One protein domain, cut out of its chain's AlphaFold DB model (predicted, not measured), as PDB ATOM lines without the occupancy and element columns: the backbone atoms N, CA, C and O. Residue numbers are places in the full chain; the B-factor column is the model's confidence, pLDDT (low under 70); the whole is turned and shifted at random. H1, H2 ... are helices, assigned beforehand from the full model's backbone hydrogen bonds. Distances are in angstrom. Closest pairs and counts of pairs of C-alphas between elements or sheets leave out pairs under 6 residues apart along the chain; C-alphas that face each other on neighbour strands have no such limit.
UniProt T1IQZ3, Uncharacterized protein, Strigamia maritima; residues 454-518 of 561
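Overview. This is residues 454 to 518 of the 561 residues of an uncharacterized protein of Strigamia maritima (UniProt T1IQZ3). Two helices, H1 and H2, make a lopsided helical hairpin: they run opposite ways and are shifted along the long axis, with residues 463 to 467 of H1 meeting residues 498 to 503 of H2, while a long loop of residues 469 to 488 fills out the end where H2 begins. Past the far end of H2, residues 506 and 507 lead into the short helix H3, which packs on residues 458 to 463 of H1, and the last printed residues, 513 to 518, make a tail there. The printed part has 65 residues with three named helices, in the order H1, H2, H3, and no named strand; its class is all helix. The whole is only just compact, close to loose, with a radius of gyration of the C-alphas of 12.9 A, and its outline is a rod that spans 43 by 21 by 16 A.

Arrangement. The printed part begins with H1, residues 454 to 468, which is joined by a long link of 20 residues to H2, residues 489 to 505. H1 and H2 are a hairpin of helices. They touch, with 9 pairs of C-alphas within 8 A, and the closest C-alphas of the two are those of Phe 467 and Ala 502, 5.3 A apart. H1 touches H2 with residues 463 to 467 alone, and H2 touches H1 with residues 498 to 503 alone. Their lines stand at a steep tilt of 35.2 degrees, only just steep, and they run opposite ways. Their centres are 16.1 A apart. A tight link of 2 residues joins H2 to H3, residues 508 to 512. H2 and H3 are apart, although they follow each other in the chain. H3 touches H1, with 5 pairs of C-alphas within 8 A. The closest C-alphas of H1 and H3 are those of Glu 459 and Ser 508, 5.5 A apart, and their centres are 9.8 A apart. H1 touches H3 with residues 458 to 463 alone. In the backbones of H1, H2 and H3, every O i to N i+4 pair is within hydrogen-bond range.

Along the chain. H1 begins at Glu 454, with its C-alpha at (221.808, 197.507, 274.043), and ends at Gln 468; its 15 residues span 20.8 A from first to last C-alpha. H2 is the longest helix, with 17 residues from Ser 489 to Arg 505. Its first C-alpha is at (198.595, 169.532, 275.268) and its last at (205.630, 190.041, 284.744), 23.7 A apart. H3 has 5 residues, from Ser 508 to Cys 512, and spans 4.9 A; its last C-alpha is at (217.781, 192.589, 285.391).

Size, cuts and confidence. The two C-alphas farthest apart are those of Thr 488 and Cys 518, at 43.4 A. The first and last printed C-alphas, those of Glu 454 and Cys 518, are 10.6 A apart. Residues 454 to 518 run without a gap, and the printed part has no cut. It is part of a full chain of 561 residues. The link from H1 to H2 is long, and its residues 469 to 488 are a stretch with no named element, whose C-alphas lie 8 to 20 A from the mean of all C-alphas. The mean pLDDT of the printed part, the model's own confidence, is 84.1. It is under 70 at four residues, 479 to 482, which belong to this long link. The mean pLDDT is 89 for H1, 82 for H2 and 88 for H3.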
ATOM      1  N   GLU A 454     221.423 198.045 272.723       90.50
ATOM      2  CA  GLU A 454     221.808 197.507 274.043       90.50
ATOM      3  C   GLU A 454     220.599 197.329 274.977       90.50
ATOM      4  O   GLU A 454     220.451 196.301 275.638       90.50
ATOM      5  N   SER A 455     219.713 198.331 275.022       89.94
ATOM      6  CA  SER A 455     218.534 198.315 275.897       89.94
ATOM      7  C   SER A 455     217.525 197.242 275.468       89.94
ATOM      8  O   SER A 455     216.957 196.552 276.314       89.94
ATOM      9  N   THR A 456     217.310 197.087 274.155       87.31
ATOM     10  CA  THR A 456     216.362 196.108 273.593       87.31
ATOM     11  C   THR A 456     216.906 194.684 273.710       87.31
ATOM     12  O   THR A 456     216.171 193.777 274.097       87.31
ATOM     13  N   GLU A 457     218.198 194.489 273.440       90.75
ATOM     14  CA  GLU A 457     218.867 193.193 273.568       90.75
ATOM     15  C   GLU A 457     218.900 192.725 275.034       90.75
ATOM     16  O   GLU A 457     218.636 191.555 275.317       90.75
ATOM     17  N   CYS A 458     219.143 193.641 275.982       91.69
ATOM     18  CA  CYS A 458     219.066 193.354 277.415       91.69
ATOM     19  C   CYS A 458     217.643 192.970 277.849       91.69
ATOM     20  O   CYS A 458     217.466 191.967 278.543       91.69
ATOM     21  N   GLU A 459     216.620 193.726 277.425       89.75
ATOM     22  CA  GLU A 459     215.223 193.429 277.764       89.75
ATOM     23  C   GLU A 459     214.796 192.041 277.261       89.75
ATOM     24  O   GLU A 459     214.150 191.297 278.005       89.75
ATOM     25  N   GLU A 460     215.173 191.666 276.038       87.94
ATOM     26  CA  GLU A 460     214.794 190.373 275.466       87.94
ATOM     27  C   GLU A 460     215.581 189.208 276.087       87.94
ATOM     28  O   GLU A 460     214.973 188.223 276.510       87.94
ATOM     29  N   LYS A 461     216.905 189.342 276.276       89.56
ATOM     30  CA  LYS A 461     217.723 188.343 276.997       89.56
ATOM     31  C   LYS A 461     217.210 188.104 278.421       89.56
ATOM     32  O   LYS A 461     217.104 186.955 278.844       89.56
ATOM     33  N   CYS A 462     216.837 189.167 279.136       91.50
ATOM     34  CA  CYS A 462     216.271 189.106 280.486       91.50
ATOM     35  C   CYS A 462     214.965 188.287 280.549       91.50
ATOM     36  O   CYS A 462     214.791 187.451 281.440       91.50
ATOM     37  N   LYS A 463     214.043 188.498 279.597       89.06
ATOM     38  CA  LYS A 463     212.782 187.737 279.518       89.06
ATOM     39  C   LYS A 463     213.015 186.287 279.102       89.06
ATOM     40  O   LYS A 463     212.403 185.393 279.686       89.06
ATOM     41  N   LEU A 464     213.895 186.058 278.126       87.44
ATOM     42  CA  LEU A 464     214.212 184.729 277.612       87.44
ATOM     43  C   LEU A 464     214.848 183.848 278.696       87.44
ATOM     44  O   LEU A 464     214.409 182.717 278.887       87.44
ATOM     45  N   GLN A 465     215.791 184.386 279.478       88.31
ATOM     46  CA  GLN A 465     216.380 183.684 280.625       88.31
ATOM     47  C   GLN A 465     215.310 183.273 281.649       88.31
ATOM     48  O   GLN A 465     215.207 182.092 281.979       88.31
ATOM     49  N   ARG A 466     214.436 184.199 282.075       87.75
ATOM     50  CA  ARG A 466     213.334 183.882 283.009       87.75
ATOM     51  C   ARG A 466     212.279 182.932 282.449       87.75
ATOM     52  O   ARG A 466     211.588 182.266 283.216       87.75
ATOM     53  N   PHE A 467     212.129 182.861 281.129       86.94
ATOM     54  CA  PHE A 467     211.316 181.834 280.487       86.94
ATOM     55  C   PHE A 467     212.007 180.461 280.545       86.94
ATOM     56  O   PHE A 467     211.364 179.477 280.908       86.94
ATOM     57  N   GLN A 468     213.310 180.403 280.263       85.38
ATOM     58  CA  GLN A 468     214.107 179.172 280.235       85.38
ATOM     59  C   GLN A 468     214.322 178.527 281.620       85.38
ATOM     60  O   GLN A 468     214.473 177.311 281.696       85.38
ATOM     61  N   GLU A 469     214.271 179.293 282.717       81.31
ATOM     62  CA  GLU A 469     214.469 178.802 284.098       81.31
ATOM     63  C   GLU A 469     213.556 177.631 284.525       81.31
ATOM     64  O   GLU A 469     213.944 176.845 285.386       81.31
ATOM     65  N   ASN A 470     212.330 177.532 283.993       75.31
ATOM     66  CA  ASN A 470     211.278 176.646 284.528       75.31
ATOM     67  C   ASN A 470     210.459 175.919 283.436       75.31
ATOM     68  O   ASN A 470     209.255 175.699 283.602       75.31
ATOM     69  N   ILE A 471     211.081 175.556 282.310       82.44
ATOM     70  CA  ILE A 471     210.416 174.864 281.190       82.44
ATOM     71  C   ILE A 471     211.055 173.509 280.874       82.44
ATOM     72  O   ILE A 471     212.266 173.332 280.955       82.44
ATOM     73  N   THR A 472     210.221 172.541 280.493       82.62
ATOM     74  CA  THR A 472     210.634 171.167 280.148       82.62
ATOM     75  C   THR A 472     210.647 170.902 278.642       82.62
ATOM     76  O   THR A 472     211.181 169.885 278.201       82.62
ATOM     77  N   CYS A 473     210.057 171.795 277.845       85.56
ATOM     78  CA  CYS A 473     209.941 171.684 276.395       85.56
ATOM     79  C   CYS A 473     209.821 173.074 275.751       85.56
ATOM     80  O   CYS A 473     209.399 174.028 276.401       85.56
ATOM     81  N   SER A 474     210.182 173.191 274.472       86.69
ATOM     82  CA  SER A 474     210.104 174.446 273.710       86.69
ATOM     83  C   SER A 474     208.796 174.555 272.908       86.69
ATOM     84  O   SER A 474     208.266 173.558 272.402       86.69
ATOM     85  N   LEU A 475     208.275 175.777 272.764       83.56
ATOM     86  CA  LEU A 475     207.072 176.088 271.977       83.56
ATOM     87  C   LEU A 475     207.442 176.421 270.520       83.56
ATOM     88  O   LEU A 475     208.490 177.023 270.312       83.56
ATOM     89  N   PRO A 476     206.601 176.110 269.510       78.56
ATOM     90  CA  PRO A 476     206.976 176.194 268.089       78.56
ATOM     91  C   PRO A 476     207.584 177.529 267.627       78.56
ATOM     92  O   PRO A 476     208.562 177.522 266.884       78.56
ATOM     93  N   PHE A 477     207.046 178.652 268.103       77.81
ATOM     94  CA  PHE A 477     207.496 180.003 267.759       77.81
ATOM     95  C   PHE A 477     208.821 180.410 268.433       77.81
ATOM     96  O   PHE A 477     209.485 181.340 267.979       77.81
ATOM     97  N   VAL A 478     209.232 179.732 269.512       78.75
ATOM     98  CA  VAL A 478     210.514 180.008 270.175       78.75
ATOM     99  C   VAL A 478     211.638 179.400 269.339       78.75
ATOM    100  O   VAL A 478     211.575 178.238 268.929       78.75
ATOM    101  N   SER A 479     212.659 180.209 269.069       66.81
ATOM    102  CA  SER A 479     213.808 179.864 268.228       66.81
ATOM    103  C   SER A 479     215.098 179.924 269.042       66.81
ATOM    104  O   SER A 479     215.292 180.858 269.812       66.81
ATOM    105  N   GLY A 480     215.990 178.948 268.850       64.94
ATOM    106  CA  GLY A 480     217.310 178.905 269.500       64.94
ATOM    107  C   GLY A 480     217.415 178.058 270.776       64.94
ATOM    108  O   GLY A 480     218.523 177.893 271.281       64.94
ATOM    109  N   ASP A 481     216.318 177.479 271.278       64.25
ATOM    110  CA  ASP A 481     216.370 176.514 272.386       64.25
ATOM    111  C   ASP A 481     217.001 175.175 271.960       64.25
ATOM    112  O   ASP A 481     216.761 174.676 270.859       64.25
ATOM    113  N   SER A 482     217.712 174.526 272.885       67.69
ATOM    114  CA  SER A 482     218.138 173.119 272.778       67.69
ATOM    115  C   SER A 482     217.071 172.112 273.245       67.69
ATOM    116  O   SER A 482     217.274 170.901 273.146       67.69
ATOM    117  N   LEU A 483     215.940 172.596 273.768       80.25
ATOM    118  CA  LEU A 483     214.840 171.782 274.289       80.25
ATOM    119  C   LEU A 483     213.981 171.191 273.163       80.25
ATOM    120  O   LEU A 483     213.627 171.866 272.195       80.25
ATOM    121  N   SER A 484     213.564 169.936 273.333       85.19
ATOM    122  CA  SER A 484     212.610 169.281 272.436       85.19
ATOM    123  C   SER A 484     211.251 169.995 272.435       85.19
ATOM    124  O   SER A 484     210.842 170.616 273.420       85.19
ATOM    125  N   ARG A 485     210.527 169.924 271.311       87.94
ATOM    126  CA  ARG A 485     209.187 170.522 271.198       87.94
ATOM    127  C   ARG A 485     208.191 169.815 272.122       87.94
ATOM    128  O   ARG A 485     208.245 168.596 272.277       87.94
ATOM    129  N   CYS A 486     207.265 170.574 272.710       85.00
ATOM    130  CA  CYS A 486     206.254 170.028 273.620       85.00
ATOM    131  C   CYS A 486     205.384 168.950 272.947       85.00
ATOM    132  O   CYS A 486     204.754 169.197 271.922       85.00
ATOM    133  N   ASN A 487     205.337 167.762 273.552       86.12
ATOM    134  CA  ASN A 487     204.704 166.558 273.004       86.12
ATOM    135  C   ASN A 487     203.259 166.315 273.482       86.12
ATOM    136  O   ASN A 487     202.589 165.431 272.954       86.12
ATOM    137  N   THR A 488     202.768 167.068 274.473       85.31
ATOM    138  CA  THR A 488     201.403 166.929 275.008       85.31
ATOM    139  C   THR A 488     200.716 168.286 275.158       85.31
ATOM    140  O   THR A 488     201.365 169.314 275.348       85.31
ATOM    141  N   SER A 489     199.379 168.297 275.103       79.81
ATOM    142  CA  SER A 489     198.595 169.532 275.268       79.81
ATOM    143  C   SER A 489     198.752 170.152 276.665       79.81
ATOM    144  O   SER A 489     198.682 171.372 276.797       79.81
ATOM    145  N   THR A 490     198.993 169.344 277.703       79.50
ATOM    146  CA  THR A 490     199.242 169.817 279.074       79.50
ATOM    147  C   THR A 490     200.583 170.541 279.176       79.50
ATOM    148  O   THR A 490     200.587 171.730 279.492       79.50
ATOM    149  N   THR A 491     201.693 169.903 278.784       80.88
ATOM    150  CA  THR A 491     203.025 170.541 278.841       80.88
ATOM    151  C   THR A 491     203.120 171.772 277.937       80.88
ATOM    152  O   THR A 491     203.724 172.779 278.315       80.88
ATOM    153  N   ALA A 492     202.450 171.760 276.778       76.81
ATOM    154  CA  ALA A 492     202.340 172.934 275.913       76.81
ATOM    155  C   ALA A 492     201.570 174.096 276.579       76.81
ATOM    156  O   ALA A 492     201.996 175.246 276.475       76.81
ATOM    157  N   LYS A 493     200.468 173.828 277.298       77.75
ATOM    158  CA  LYS A 493     199.716 174.855 278.051       77.75
ATOM    159  C   LYS A 493     200.524 175.414 279.223       77.75
ATOM    160  O   LYS A 493     200.545 176.628 279.413       77.75
ATOM    161  N   GLU A 494     201.215 174.558 279.970       83.00
ATOM    162  CA  GLU A 494     202.066 174.943 281.105       83.00
ATOM    163  C   GLU A 494     203.239 175.824 280.658       83.00
ATOM    164  O   GLU A 494     203.459 176.900 281.220       83.00
ATOM    165  N   THR A 495     203.921 175.433 279.578       82.12
ATOM    166  CA  THR A 495     205.005 176.214 278.965       82.12
ATOM    167  C   THR A 495     204.481 177.535 278.389       82.12
ATOM    168  O   THR A 495     205.094 178.581 278.593       82.12
ATOM    169  N   ARG A 496     203.296 177.553 277.757       83.44
ATOM    170  CA  ARG A 496     202.647 178.799 277.294       83.44
ATOM    171  C   ARG A 496     202.322 179.735 278.466       83.44
ATOM    172  O   ARG A 496     202.538 180.942 278.372       83.44
ATOM    173  N   ALA A 497     201.874 179.191 279.597       81.25
ATOM    174  CA  ALA A 497     201.656 179.950 280.828       81.25
ATOM    175  C   ALA A 497     202.969 180.395 281.503       81.25
ATOM    176  O   ALA A 497     202.983 181.419 282.188       81.25
ATOM    177  N   ALA A 498     204.081 179.671 281.337       82.62
ATOM    178  CA  ALA A 498     205.417 180.131 281.733       82.62
ATOM    179  C   ALA A 498     205.883 181.313 280.864       82.62
ATOM    180  O   ALA A 498     206.275 182.341 281.413       82.62
ATOM    181  N   TYR A 499     205.722 181.225 279.540       83.81
ATOM    182  CA  TYR A 499     206.048 182.303 278.599       83.81
ATOM    183  C   TYR A 499     205.300 183.601 278.930       83.81
ATOM    184  O   TYR A 499     205.922 184.646 279.119       83.81
ATOM    185  N   PHE A 500     203.973 183.536 279.108       83.44
ATOM    186  CA  PHE A 500     203.189 184.707 279.515       83.44
ATOM    187  C   PHE A 500     203.619 185.267 280.878       83.44
ATOM    188  O   PHE A 500     203.680 186.485 281.034       83.44
ATOM    189  N   ARG A 501     203.956 184.417 281.862       83.88
ATOM    190  CA  ARG A 501     204.482 184.881 283.159       83.88
ATOM    191  C   ARG A 501     205.804 185.631 282.988       83.88
ATOM    192  O   ARG A 501     205.903 186.747 283.489       83.88
ATOM    193  N   ALA A 502     206.767 185.074 282.254       85.00
ATOM    194  CA  ALA A 502     208.054 185.717 282.008       85.00
ATOM    195  C   ALA A 502     207.889 187.053 281.259       85.00
ATOM    196  O   ALA A 502     208.289 188.099 281.769       85.00
ATOM    197  N   TYR A 503     207.228 187.061 280.100       83.88
ATOM    198  CA  TYR A 503     207.175 188.241 279.231       83.88
ATOM    199  C   TYR A 503     206.254 189.366 279.744       83.88
ATOM    200  O   TYR A 503     206.520 190.538 279.462       83.88
ATOM    201  N   LEU A 504     205.201 189.057 280.516       83.31
ATOM    202  CA  LEU A 504     204.309 190.078 281.091       83.31
ATOM    203  C   LEU A 504     204.726 190.547 282.493       83.31
ATOM    204  O   LEU A 504     204.498 191.712 282.812       83.31
ATOM    205  N   ARG A 505     205.322 189.691 283.337       84.38
ATOM    206  CA  ARG A 505     205.630 190.041 284.744       84.38
ATOM    207  C   ARG A 505     207.081 190.432 284.999       84.38
ATOM    208  O   ARG A 505     207.360 191.005 286.049       84.38
ATOM    209  N   THR A 506     207.993 190.147 284.070       83.31
ATOM    210  CA  THR A 506     209.366 190.644 284.186       83.31
ATOM    211  C   THR A 506     209.377 192.160 284.019       83.31
ATOM    212  O   THR A 506     208.824 192.699 283.050       83.31
ATOM    213  N   ASP A 507     210.026 192.835 284.960       85.44
ATOM    214  CA  ASP A 507     210.516 194.200 284.801       85.44
ATOM    215  C   ASP A 507     212.027 194.124 284.560       85.44
ATOM    216  O   ASP A 507     212.785 193.686 285.425       85.44
ATOM    217  N   SER A 508     212.471 194.481 283.355       87.12
ATOM    218  CA  SER A 508     213.879 194.381 282.963       87.12
ATOM    219  C   SER A 508     214.773 195.398 283.679       87.12
ATOM    220  O   SER A 508     215.974 195.162 283.804       87.12
ATOM    221  N   ILE A 509     214.208 196.494 284.192       85.25
ATOM    222  CA  ILE A 509     214.945 197.536 284.907       85.25
ATOM    223  C   ILE A 509     215.147 197.099 286.361       85.25
ATOM    224  O   ILE A 509     216.285 197.018 286.820       85.25
ATOM    225  N   GLU A 510     214.075 196.742 287.078       88.00
ATOM    226  CA  GLU A 510     214.176 196.316 288.484       88.00
ATOM    227  C   GLU A 510     214.825 194.932 288.647       88.00
ATOM    228  O   GLU A 510     215.591 194.718 289.585       88.00
ATOM    229  N   GLN A 511     214.536 193.981 287.750       89.19
ATOM    230  CA  GLN A 511     214.862 192.559 287.951       89.19
ATOM    231  C   GLN A 511     216.044 192.054 287.104       89.19
ATOM    232  O   GLN A 511     216.423 190.887 287.242       89.19
ATOM    233  N   CYS A 512     216.591 192.886 286.210       89.00
ATOM    234  CA  CYS A 512     217.781 192.589 285.391       89.00
ATOM    235  C   CYS A 512     218.760 193.774 285.261       89.00
ATOM    236  O   CYS A 512     219.784 193.627 284.598       89.00
ATOM    237  N   ALA A 513     218.475 194.932 285.874       91.75
ATOM    238  CA  ALA A 513     219.281 196.154 285.770       91.75
ATOM    239  C   ALA A 513     219.517 196.663 284.328       91.75
ATOM    240  O   ALA A 513     220.487 197.381 284.074       91.75
ATOM    241  N   CYS A 514     218.630 196.331 283.381       92.25
ATOM    242  CA  CYS A 514     218.709 196.847 282.017       92.25
ATOM    243  C   CYS A 514     218.506 198.366 281.993       92.25
ATOM    244  O   CYS A 514     217.614 198.905 282.655       92.25
ATOM    245  N   LEU A 515     219.312 199.061 281.189       92.19
ATOM    246  CA  LEU A 515     219.161 200.499 280.995       92.19
ATOM    247  C   LEU A 515     217.896 200.805 280.172       92.19
ATOM    248  O   LEU A 515     217.617 200.108 279.196       92.19
ATOM    249  N   PRO A 516     217.140 201.867 280.504       90.44
ATOM    250  CA  PRO A 516     216.086 202.368 279.634       90.44
ATOM    251  C   PRO A 516     216.687 203.000 278.369       90.44
ATOM    252  O   PRO A 516     217.744 203.626 278.414       90.44
ATOM    253  N   LYS A 517     215.966 202.921 277.247       90.31
ATOM    254  CA  LYS A 517     216.345 203.552 275.971       90.31
ATOM    255  C   LYS A 517     216.477 205.075 276.112       90.31
ATOM    256  O   LYS A 517     215.499 205.717 276.509       90.31
ATOM    257  N   CYS A 518     217.617 205.663 275.728       89.38
ATOM    258  CA  CYS A 518     217.765 207.127 275.652       89.38
ATOM    259  C   CYS A 518     216.886 207.755 274.561       89.38
ATOM    260  O   CYS A 518     216.381 208.856 274.741       89.38
TER     261      CYS A 518